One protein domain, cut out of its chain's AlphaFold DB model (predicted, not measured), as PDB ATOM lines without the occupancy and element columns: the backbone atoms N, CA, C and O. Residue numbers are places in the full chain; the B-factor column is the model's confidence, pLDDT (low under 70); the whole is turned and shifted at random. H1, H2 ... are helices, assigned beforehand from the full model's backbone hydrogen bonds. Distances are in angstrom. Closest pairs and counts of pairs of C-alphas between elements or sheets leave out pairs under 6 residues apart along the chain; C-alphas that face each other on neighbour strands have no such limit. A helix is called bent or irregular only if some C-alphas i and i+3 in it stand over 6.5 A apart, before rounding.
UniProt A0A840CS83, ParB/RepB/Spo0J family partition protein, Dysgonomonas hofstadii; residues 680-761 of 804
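This is residues 680 to 761 of the 804 residues of the protein "ParB/RepB/Spo0J family partition protein" of Dysgonomonas hofstadii (UniProt A0A840CS83). The longest helix, H4, runs through the middle; H1 packs steeply on it with H3 on H1, and H5 folds back from the far end of H4 as an open V. The short H2 lies near H4, joined to H3 by a long loop. The printed part has 82 residues with five named helices, H1 to H5 in order, and no named strand: all helix. It is only just compact, close to loose, with a radius of gyration of the C-alphas of 14.1 A and spans of 39 by 31 by 20 A.

Find C-alpha 680 at (207.947, 129.291, 214.920); from there H1 runs 19.5 A to residue 692. H1 is neither bent nor irregular, but only just: C-alphas 688 and 691 are 6.0 A apart. Next come H2, residues 695 to 701, 10.3 A, irregular with C-alphas 696 and 699 7.3 A apart, and H3, residues 713 to 721, 12.7 A. H4, residues 725 to 741, covers 24.5 A; H5, residues 748 to 760, covers 18.7 A and ends at C-alpha 760, (201.546, 158.336, 210.144).

Look at Phe 687 and Ser 720, the closest C-alphas of H1 and H3, 5.5 A apart: these helices touch at a steep tilt of 51 degrees, opposite ways. H1 touches H4, closest at the C-alphas of Ser 692 and Phe 735, 5.0 A. H2 and H4 are close but not clearly touching, C-alphas 701 and 727 being 7.7 A apart. H4 touches H5 with residues 740 to 741 alone, at a steep tilt of 46 degrees, opposite ways; H5 is apart from H1, H2 and H3. Every O i to N i+4 pair is within hydrogen-bond range in H4 and H5, against 7 of 9 in H1, 4 of 5 in H3 and 0 of 3 in H2, where 3 of 4 O i to N i+3 pairs are.

The C-alphas of Glu 704 and Ser 746, the two farthest apart, stand 39.9 A from each other. The printed part has no cut, and the link from H2 to H3 is long. Look for pLDDT under 70 at residues 704, 706 to 707, 709 and 742 to 747.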
ATOM      1  N   PHE A 680     206.524 129.279 214.591       82.62
ATOM      2  CA  PHE A 680     207.947 129.291 214.920       82.62
ATOM      3  C   PHE A 680     208.729 130.269 214.036       82.62
ATOM      4  O   PHE A 680     209.551 131.019 214.551       82.62
ATOM      5  N   GLU A 681     208.454 130.309 212.729       81.00
ATOM      6  CA  GLU A 681     209.083 131.271 211.817       81.00
ATOM      7  C   GLU A 681     208.671 132.715 212.139       81.00
ATOM      8  O   GLU A 681     209.513 133.610 212.113       81.00
ATOM      9  N   GLU A 682     207.416 132.946 212.541       84.38
ATOM     10  CA  GLU A 682     206.960 134.243 213.059       84.38
ATOM     11  C   GLU A 682     207.701 134.635 214.335       84.38
ATOM     12  O   GLU A 682     208.180 135.764 214.452       84.38
ATOM     13  N   GLN A 683     207.868 133.699 215.268       84.19
ATOM     14  CA  GLN A 683     208.634 133.938 216.483       84.19
ATOM     15  C   GLN A 683     210.116 134.227 216.186       84.19
ATOM     16  O   GLN A 683     210.683 135.152 216.771       84.19
ATOM     17  N   ALA A 684     210.739 133.474 215.275       83.88
ATOM     18  CA  ALA A 684     212.124 133.676 214.856       83.88
ATOM     19  C   ALA A 684     212.308 135.029 214.150       83.88
ATOM     20  O   ALA A 684     213.262 135.755 214.433       83.88
ATOM     21  N   LEU A 685     211.361 135.422 213.295       85.25
ATOM     22  CA  LEU A 685     211.353 136.733 212.654       85.25
ATOM     23  C   LEU A 685     211.229 137.857 213.689       85.25
ATOM     24  O   LEU A 685     212.018 138.798 213.670       85.25
ATOM     25  N   LEU A 686     210.291 137.750 214.634       86.38
ATOM     26  CA  LEU A 686     210.121 138.736 215.705       86.38
ATOM     27  C   LEU A 686     211.359 138.824 216.608       86.38
ATOM     28  O   LEU A 686     211.742 139.927 216.994       86.38
ATOM     29  N   PHE A 687     212.018 137.694 216.894       88.19
ATOM     30  CA  PHE A 687     213.296 137.658 217.609       88.19
ATOM     31  C   PHE A 687     214.371 138.493 216.898       88.19
ATOM     32  O   PHE A 687     215.048 139.287 217.548       88.19
ATOM     33  N   LEU A 688     214.491 138.369 215.573       87.06
ATOM     34  CA  LEU A 688     215.435 139.162 214.777       87.06
ATOM     35  C   LEU A 688     215.040 140.647 214.730       87.06
ATOM     36  O   LEU A 688     215.889 141.530 214.819       87.06
ATOM     37  N   MET A 689     213.744 140.951 214.628       87.62
ATOM     38  CA  MET A 689     213.261 142.335 214.573       87.62
ATOM     39  C   MET A 689     213.454 143.098 215.894       87.62
ATOM     40  O   MET A 689     213.546 144.327 215.865       87.62
ATOM     41  N   LEU A 690     213.566 142.405 217.036       86.69
ATOM     42  CA  LEU A 690     213.850 143.018 218.341       86.69
ATOM     43  C   LEU A 690     215.194 143.767 218.381       86.69
ATOM     44  O   LEU A 690     215.325 144.707 219.163       86.69
ATOM     45  N   ASP A 691     216.152 143.454 217.501       84.75
ATOM     46  CA  ASP A 691     217.399 144.231 217.353       84.75
ATOM     47  C   ASP A 691     217.153 145.677 216.894       84.75
ATOM     48  O   ASP A 691     218.009 146.564 217.017       84.75
ATOM     49  N   SER A 692     215.983 145.930 216.314       84.94
ATOM     50  CA  SER A 692     215.559 147.237 215.830       84.94
ATOM     51  C   SER A 692     214.655 147.984 216.802       84.94
ATOM     52  O   SER A 692     214.285 149.116 216.496       84.94
ATOM     53  N   LEU A 693     214.343 147.399 217.964       86.12
ATOM     54  CA  LEU A 693     213.481 148.017 218.962       86.12
ATOM     55  C   LEU A 693     214.086 149.333 219.469       86.12
ATOM     56  O   LEU A 693     215.246 149.403 219.879       86.12
ATOM     57  N   SER A 694     213.287 150.395 219.448       81.62
ATOM     58  CA  SER A 694     213.693 151.704 219.938       81.62
ATOM     59  C   SER A 694     213.756 151.707 221.463       81.62
ATOM     60  O   SER A 694     212.816 151.274 222.128       81.62
ATOM     61  N   ILE A 695     214.812 152.305 222.024       82.12
ATOM     62  CA  ILE A 695     214.976 152.490 223.478       82.12
ATOM     63  C   ILE A 695     213.749 153.188 224.090       82.12
ATOM     64  O   ILE A 695     213.344 152.882 225.206       82.12
ATOM     65  N   LYS A 696     213.088 154.077 223.331       83.06
ATOM     66  CA  LYS A 696     211.862 154.773 223.767       83.06
ATOM     67  C   LYS A 696     210.714 153.817 224.107       83.06
ATOM     68  O   LYS A 696     209.857 154.171 224.908       83.06
ATOM     69  N   ASN A 697     210.706 152.630 223.507       85.00
ATOM     70  CA  ASN A 697     209.660 151.634 223.679       85.00
ATOM     71  C   ASN A 697     210.023 150.564 224.722       85.00
ATOM     72  O   ASN A 697     209.150 149.781 225.067       85.00
ATOM     73  N   TYR A 698     211.245 150.536 225.279       85.31
ATOM     74  CA  TYR A 698     211.703 149.487 226.213       85.31
ATOM     75  C   TYR A 698     210.809 149.327 227.452       85.31
ATOM     76  O   TYR A 698     210.539 148.201 227.872       85.31
ATOM     77  N   ALA A 699     210.261 150.429 227.971       81.88
ATOM     78  CA  ALA A 699     209.321 150.403 229.093       81.88
ATOM     79  C   ALA A 699     208.054 149.575 228.791       81.88
ATOM     80  O   ALA A 699     207.523 148.910 229.676       81.88
ATOM     81  N   LEU A 700     207.595 149.551 227.532       83.44
ATOM     82  CA  LEU A 700     206.427 148.767 227.107       83.44
ATOM     83  C   LEU A 700     206.708 147.255 227.073       83.44
ATOM     84  O   LEU A 700     205.770 146.463 227.078       83.44
ATOM     85  N   PHE A 701     207.984 146.856 227.063       82.38
ATOM     86  CA  PHE A 701     208.437 145.459 227.085       82.38
ATOM     87  C   PHE A 701     208.886 145.008 228.484       82.38
ATOM     88  O   PHE A 701     209.489 143.946 228.618       82.38
ATOM     89  N   GLY A 702     208.596 145.798 229.529       77.88
ATOM     90  CA  GLY A 702     208.935 145.463 230.917       77.88
ATOM     91  C   GLY A 702     210.429 145.567 231.238       77.88
ATOM     92  O   GLY A 702     210.904 144.915 232.165       77.88
ATOM     93  N   ILE A 703     211.184 146.352 230.464       80.75
ATOM     94  CA  ILE A 703     212.608 146.602 230.697       80.75
ATOM     95  C   ILE A 703     212.730 147.930 231.451       80.75
ATOM     96  O   ILE A 703     212.579 149.000 230.862       80.75
ATOM     97  N   GLU A 704     212.970 147.852 232.759       69.75
ATOM     98  CA  GLU A 704     213.011 149.017 233.662       69.75
ATOM     99  C   GLU A 704     214.415 149.635 233.818       69.75
ATOM    100  O   GLU A 704     214.551 150.737 234.351       69.75
ATOM    101  N   ASP A 705     215.468 148.959 233.343       70.88
ATOM    102  CA  ASP A 705     216.849 149.436 233.473       70.88
ATOM    103  C   ASP A 705     217.147 150.591 232.499       70.88
ATOM    104  O   ASP A 705     217.205 150.417 231.278       70.88
ATOM    105  N   THR A 706     217.375 151.784 233.053       57.47
ATOM    106  CA  THR A 706     217.641 153.021 232.303       57.47
ATOM    107  C   THR A 706     219.020 153.055 231.637       57.47
ATOM    108  O   THR A 706     219.244 153.896 230.764       57.47
ATOM    109  N   ASN A 707     219.929 152.136 231.988       62.22
ATOM    110  CA  ASN A 707     221.271 152.042 231.405       62.22
ATOM    111  C   ASN A 707     221.403 150.979 230.299       62.22
ATOM    112  O   ASN A 707     222.452 150.908 229.646       62.22
ATOM    113  N   GLN A 708     220.364 150.180 230.032       71.56
ATOM    114  CA  GLN A 708     220.414 149.124 229.019       71.56
ATOM    115  C   GLN A 708     220.351 149.710 227.598       71.56
ATOM    116  O   GLN A 708     219.302 150.132 227.118       71.56
ATOM    117  N   LYS A 709     221.485 149.707 226.883       68.50
ATOM    118  CA  LYS A 709     221.567 150.235 225.505       68.50
ATOM    119  C   LYS A 709     221.121 149.239 224.425       68.50
ATOM    120  O   LYS A 709     220.635 149.673 223.385       68.50
ATOM    121  N   PHE A 710     221.250 147.929 224.659       77.69
ATOM    122  CA  PHE A 710     220.966 146.861 223.680       77.69
ATOM    123  C   PHE A 710     220.335 145.635 224.354       77.69
ATOM    124  O   PHE A 710     220.576 145.408 225.533       77.69
ATOM    125  N   LEU A 711     219.558 144.825 223.633       80.94
ATOM    126  CA  LEU A 711     218.986 143.579 224.165       80.94
ATOM    127  C   LEU A 711     219.954 142.405 223.960       80.94
ATOM    128  O   LEU A 711     220.465 142.226 222.857       80.94
ATOM    129  N   THR A 712     220.184 141.585 224.991       83.38
ATOM    130  CA  THR A 712     220.937 140.327 224.837       83.38
ATOM    131  C   THR A 712     220.077 139.253 224.163       83.38
ATOM    132  O   THR A 712     218.846 139.326 224.198       83.38
ATOM    133  N   ASP A 713     220.702 138.232 223.571       80.12
ATOM    134  CA  ASP A 713     219.973 137.141 222.906       80.12
ATOM    135  C   ASP A 713     219.039 136.393 223.865       80.12
ATOM    136  O   ASP A 713     217.894 136.113 223.512       80.12
ATOM    137  N   ASP A 714     219.448 136.192 225.117       80.75
ATOM    138  CA  ASP A 714     218.589 135.598 226.145       80.75
ATOM    139  C   ASP A 714     217.357 136.457 226.454       80.75
ATOM    140  O   ASP A 714     216.255 135.933 226.645       80.75
ATOM    141  N   MET A 715     217.517 137.784 226.493       79.88
ATOM    142  CA  MET A 715     216.399 138.709 226.691       79.88
ATOM    143  C   MET A 715     215.452 138.674 225.491       79.88
ATOM    144  O   MET A 715     214.243 138.541 225.676       79.88
ATOM    145  N   LYS A 716     215.987 138.721 224.264       84.19
ATOM    146  CA  LYS A 716     215.192 138.642 223.029       84.19
ATOM    147  C   LYS A 716     214.441 137.318 222.928       84.19
ATOM    148  O   LYS A 716     213.262 137.309 222.581       84.19
ATOM    149  N   TYR A 717     215.081 136.206 223.285       82.75
ATOM    150  CA  TYR A 717     214.467 134.883 223.241       82.75
ATOM    151  C   TYR A 717     213.318 134.769 224.245       82.75
ATOM    152  O   TYR A 717     212.229 134.322 223.878       82.75
ATOM    153  N   LYS A 718     213.512 135.245 225.483       83.31
ATOM    154  CA  LYS A 718     212.446 135.309 226.497       83.31
ATOM    155  C   LYS A 718     211.286 136.190 226.039       83.31
ATOM    156  O   LYS A 718     210.145 135.740 226.085       83.31
ATOM    157  N   LEU A 719     211.581 137.389 225.534       83.31
ATOM    158  CA  LEU A 719     210.571 138.320 225.037       83.31
ATOM    159  C   LEU A 719     209.780 137.727 223.872       83.31
ATOM    160  O   LEU A 719     208.558 137.794 223.906       83.31
ATOM    161  N   SER A 720     210.444 137.077 222.905       81.06
ATOM    162  CA  SER A 720     209.804 136.477 221.722       81.06
ATOM    163  C   SER A 720     208.704 135.461 222.062       81.06
ATOM    164  O   SER A 720     207.770 135.294 221.283       81.06
ATOM    165  N   LYS A 721     208.776 134.816 223.235       80.94
ATOM    166  CA  LYS A 721     207.775 133.848 223.710       80.94
ATOM    167  C   LYS A 721     206.548 134.494 224.352       80.94
ATOM    168  O   LYS A 721     205.517 133.839 224.464       80.94
ATOM    169  N   THR A 722     206.654 135.742 224.799       80.69
ATOM    170  CA  THR A 722     205.637 136.422 225.619       80.69
ATOM    171  C   THR A 722     205.027 137.647 224.927       80.69
ATOM    172  O   THR A 722     204.394 138.470 225.584       80.69
ATOM    173  N   LEU A 723     205.222 137.801 223.611       84.50
ATOM    174  CA  LEU A 723     204.728 138.955 222.851       84.50
ATOM    175  C   LEU A 723     203.212 138.900 222.635       84.50
ATOM    176  O   LEU A 723     202.683 137.932 222.092       84.50
ATOM    177  N   THR A 724     202.529 139.994 222.972       85.69
ATOM    178  CA  THR A 724     201.129 140.231 222.591       85.69
ATOM    179  C   THR A 724     201.045 140.854 221.196       85.69
ATOM    180  O   THR A 724     202.005 141.468 220.726       85.69
ATOM    181  N   ASP A 725     199.885 140.773 220.537       82.12
ATOM    182  CA  ASP A 725     199.700 141.325 219.182       82.12
ATOM    183  C   ASP A 725     199.990 142.832 219.100       82.12
ATOM    184  O   ASP A 725     200.554 143.317 218.120       82.12
ATOM    185  N   GLN A 726     199.692 143.579 220.165       82.12
ATOM    186  CA  GLN A 726     200.024 145.003 220.252       82.12
ATOM    187  C   GLN A 726     201.539 145.244 220.294       82.12
ATOM    188  O   GLN A 726     202.037 146.149 219.624       82.12
ATOM    189  N   LEU A 727     202.286 144.417 221.034       85.81
ATOM    190  CA  LEU A 727     203.744 144.511 221.118       85.81
ATOM    191  C   LEU A 727     204.417 144.087 219.806       85.81
ATOM    192  O   LEU A 727     205.386 144.722 219.385       85.81
ATOM    193  N   LYS A 728     203.867 143.084 219.108       86.44
ATOM    194  CA  LYS A 728     204.335 142.674 217.774       86.44
ATOM    195  C   LYS A 728     204.271 143.830 216.771       86.44
ATOM    196  O   LYS A 728     205.242 144.077 216.061       86.44
ATOM    197  N   ILE A 729     203.169 144.587 216.760       85.00
ATOM    198  CA  ILE A 729     202.998 145.751 215.872       85.00
ATOM    199  C   ILE A 729     204.054 146.831 216.154       85.00
ATOM    200  O   ILE A 729     204.560 147.461 215.225       85.00
ATOM    201  N   ILE A 730     204.406 147.048 217.425       86.12
ATOM    202  CA  ILE A 730     205.437 148.023 217.812       86.12
ATOM    203  C   ILE A 730     206.811 147.586 217.296       86.12
ATOM    204  O   ILE A 730     207.490 148.386 216.654       86.12
ATOM    205  N   ILE A 731     207.179 146.314 217.491       87.06
ATOM    206  CA  ILE A 731     208.434 145.745 216.968       87.06
ATOM    207  C   ILE A 731     208.509 145.922 215.446       87.06
ATOM    208  O   ILE A 731     209.524 146.371 214.912       87.06
ATOM    209  N   GLN A 732     207.414 145.624 214.743       87.31
ATOM    210  CA  GLN A 732     207.340 145.762 213.289       87.31
ATOM    211  C   GLN A 732     207.525 147.208 212.819       87.31
ATOM    212  O   GLN A 732     208.262 147.459 211.865       87.31
ATOM    213  N   ARG A 733     206.902 148.175 213.499       87.94
ATOM    214  CA  ARG A 733     207.030 149.601 213.163       87.94
ATOM    215  C   ARG A 733     208.432 150.138 213.427       87.94
ATOM    216  O   ARG A 733     208.970 150.835 212.571       87.94
ATOM    217  N   ASP A 734     209.037 149.789 214.557       87.19
ATOM    218  CA  ASP A 734     210.405 150.210 214.881       87.19
ATOM    219  C   ASP A 734     211.424 149.641 213.884       87.19
ATOM    220  O   ASP A 734     212.326 150.355 213.435       87.19
ATOM    221  N   PHE A 735     211.228 148.391 213.452       88.12
ATOM    222  CA  PHE A 735     212.009 147.792 212.373       88.12
ATOM    223  C   PHE A 735     211.888 148.585 211.064       88.12
ATOM    224  O   PHE A 735     212.906 148.964 210.480       88.12
ATOM    225  N   ILE A 736     210.663 148.905 210.628       84.69
ATOM    226  CA  ILE A 736     210.425 149.702 209.412       84.69
ATOM    227  C   ILE A 736     211.115 151.070 209.515       84.69
ATOM    228  O   ILE A 736     211.835 151.468 208.598       84.69
ATOM    229  N   ILE A 737     210.960 151.769 210.642       84.19
ATOM    230  CA  ILE A 737     211.556 153.094 210.863       84.19
ATOM    231  C   ILE A 737     213.085 153.027 210.768       84.19
ATOM    232  O   ILE A 737     213.690 153.822 210.046       84.19
ATOM    233  N   LYS A 738     213.729 152.065 211.443       83.25
ATOM    234  CA  LYS A 738     215.196 151.938 211.445       83.25
ATOM    235  C   LYS A 738     215.766 151.695 210.044       83.25
ATOM    236  O   LYS A 738     216.836 152.221 209.727       83.25
ATOM    237  N   HIS A 739     215.062 150.929 209.209       80.38
ATOM    238  CA  HIS A 739     215.507 150.597 207.854       80.38
ATOM    239  C   HIS A 739     215.141 151.651 206.795       80.38
ATOM    240  O   HIS A 739     215.887 151.782 205.825       80.38
ATOM    241  N   LEU A 740     214.062 152.425 206.976       79.25
ATOM    242  CA  LEU A 740     213.686 153.507 206.054       79.25
ATOM    243  C   LEU A 740     214.432 154.824 206.326       79.25
ATOM    244  O   LEU A 740     214.782 155.525 205.381       79.25
ATOM    245  N   VAL A 741     214.724 155.162 207.587       72.38
ATOM    246  CA  VAL A 741     215.376 156.441 207.945       72.38
ATOM    247  C   VAL A 741     216.872 156.464 207.596       72.38
ATOM    248  O   VAL A 741     217.431 157.532 207.356       72.38
ATOM    249  N   LYS A 742     217.542 155.303 207.534       63.78
ATOM    250  CA  LYS A 742     218.985 155.217 207.235       63.78
ATOM    251  C   LYS A 742     219.345 155.327 205.747       63.78
ATOM    252  O   LYS A 742     220.516 155.532 205.446       63.78
ATOM    253  N   SER A 743     218.395 155.179 204.823       57.34
ATOM    254  CA  SER A 743     218.671 155.225 203.381       57.34
ATOM    255  C   SER A 743     218.360 156.606 202.804       57.34
ATOM    256  O   SER A 743     217.196 156.908 202.551       57.34
ATOM    257  N   VAL A 744     219.386 157.430 202.581       54.25
ATOM    258  CA  VAL A 744     219.258 158.747 201.932       54.25
ATOM    259  C   VAL A 744     219.910 158.691 200.550       54.25
ATOM    260  O   VAL A 744     220.912 159.344 200.309       54.25
ATOM    261  N   ASP A 745     219.327 157.897 199.651       58.38
ATOM    262  CA  ASP A 745     219.669 157.884 198.223       58.38
ATOM    263  C   ASP A 745     218.388 157.969 197.378       58.38
ATOM    264  O   ASP A 745     217.289 157.651 197.848       58.38
ATOM    265  N   SER A 746     218.503 158.401 196.119       52.44
ATOM    266  CA  SER A 746     217.389 158.692 195.197       52.44
ATOM    267  C   SER A 746     216.645 157.453 194.657       52.44
ATOM    268  O   SER A 746     216.299 157.404 193.481       52.44
ATOM    269  N   ASN A 747     216.399 156.448 195.501       63.94
ATOM    270  CA  ASN A 747     215.827 155.147 195.132       63.94
ATOM    271  C   ASN A 747     214.439 154.912 195.760       63.94
ATOM    272  O   ASN A 747     213.996 155.654 196.637       63.94
ATOM    273  N   SER A 748     213.764 153.824 195.361       71.00
ATOM    274  CA  SER A 748     212.399 153.428 195.771       71.00
ATOM    275  C   SER A 748     212.140 153.402 197.288       71.00
ATOM    276  O   SER A 748     211.005 153.579 197.721       71.00
ATOM    277  N   LYS A 749     213.179 153.242 198.119       74.38
ATOM    278  CA  LYS A 749     213.079 153.336 199.590       74.38
ATOM    279  C   LYS A 749     212.676 154.735 200.072       74.38
ATOM    280  O   LYS A 749     211.914 154.851 201.025       74.38
ATOM    281  N   SER A 750     213.121 155.785 199.382       73.62
ATOM    282  CA  SER A 750     212.764 157.174 199.690       73.62
ATOM    283  C   SER A 750     211.285 157.456 199.405       73.62
ATOM    284  O   SER A 750     210.654 158.216 200.136       73.62
ATOM    285  N   LEU A 751     210.696 156.795 198.398       78.88
ATOM    286  CA  LEU A 751     209.251 156.852 198.145       78.88
ATOM    287  C   LEU A 751     208.464 156.183 199.276       78.88
ATOM    288  O   LEU A 751     207.545 156.797 199.814       78.88
ATOM    289  N   LEU A 752     208.881 154.985 199.700       80.75
ATOM    290  CA  LEU A 752     208.268 154.285 200.835       80.75
ATOM    291  C   LEU A 752     208.361 155.099 202.129       80.75
ATOM    292  O   LEU A 752     207.405 155.131 202.895       80.75
ATOM    293  N   LEU A 753     209.472 155.807 202.362       82.81
ATOM    294  CA  LEU A 753     209.606 156.712 203.505       82.81
ATOM    295  C   LEU A 753     208.593 157.864 203.443       82.81
ATOM    296  O   LEU A 753     207.980 158.189 204.460       82.81
ATOM    297  N   ILE A 754     208.394 158.473 202.271       79.44
ATOM    298  CA  ILE A 754     207.412 159.552 202.091       79.44
ATOM    299  C   ILE A 754     205.989 159.025 202.305       79.44
ATOM    300  O   ILE A 754     205.208 159.661 203.009       79.44
ATOM    301  N   GLU A 755     205.641 157.872 201.734       83.75
ATOM    302  CA  GLU A 755     204.316 157.259 201.901       83.75
ATOM    303  C   GLU A 755     204.048 156.858 203.352       83.75
ATOM    304  O   GLU A 755     202.995 157.190 203.900       83.75
ATOM    305  N   PHE A 756     205.029 156.237 204.007       86.00
ATOM    306  CA  PHE A 756     204.968 155.902 205.427       86.00
ATOM    307  C   PHE A 756     204.797 157.160 206.290       86.00
ATOM    308  O   PHE A 756     203.962 157.191 207.193       86.00
ATOM    309  N   SER A 757     205.531 158.232 205.971       85.56
ATOM    310  CA  SER A 757     205.421 159.512 206.679       85.56
ATOM    311  C   SER A 757     204.060 160.171 206.451       85.56
ATOM    312  O   SER A 757     203.485 160.694 207.394       85.56
ATOM    313  N   ARG A 758     203.475 160.087 205.248       85.06
ATOM    314  CA  ARG A 758     202.109 160.579 204.988       85.06
ATOM    315  C   ARG A 758     201.048 159.792 205.749       85.06
ATOM    316  O   ARG A 758     200.081 160.391 206.206       85.06
ATOM    317  N   LEU A 759     201.220 158.477 205.874       87.62
ATOM    318  CA  LEU A 759     200.275 157.619 206.586       87.62
ATOM    319  C   LEU A 759     200.247 157.929 208.089       87.62
ATOM    320  O   LEU A 759     199.173 157.948 208.688       87.62
ATOM    321  N   HIS A 760     201.413 158.170 208.693       85.81
ATOM    322  CA  HIS A 760     201.546 158.336 210.144       85.81
ATOM    323  C   HIS A 760     201.640 159.798 210.617       85.81
ATOM    324  O   HIS A 760     201.211 160.090 211.730       85.81
ATOM    325  N   PHE A 761     202.149 160.709 209.783       87.94
ATOM    326  CA  PHE A 761     202.398 162.132 210.076       87.94
ATOM    327  C   PHE A 761     201.971 163.037 208.894       87.94
ATOM    328  O   PHE A 761     202.807 163.691 208.255       87.94
TER     329      PHE A 761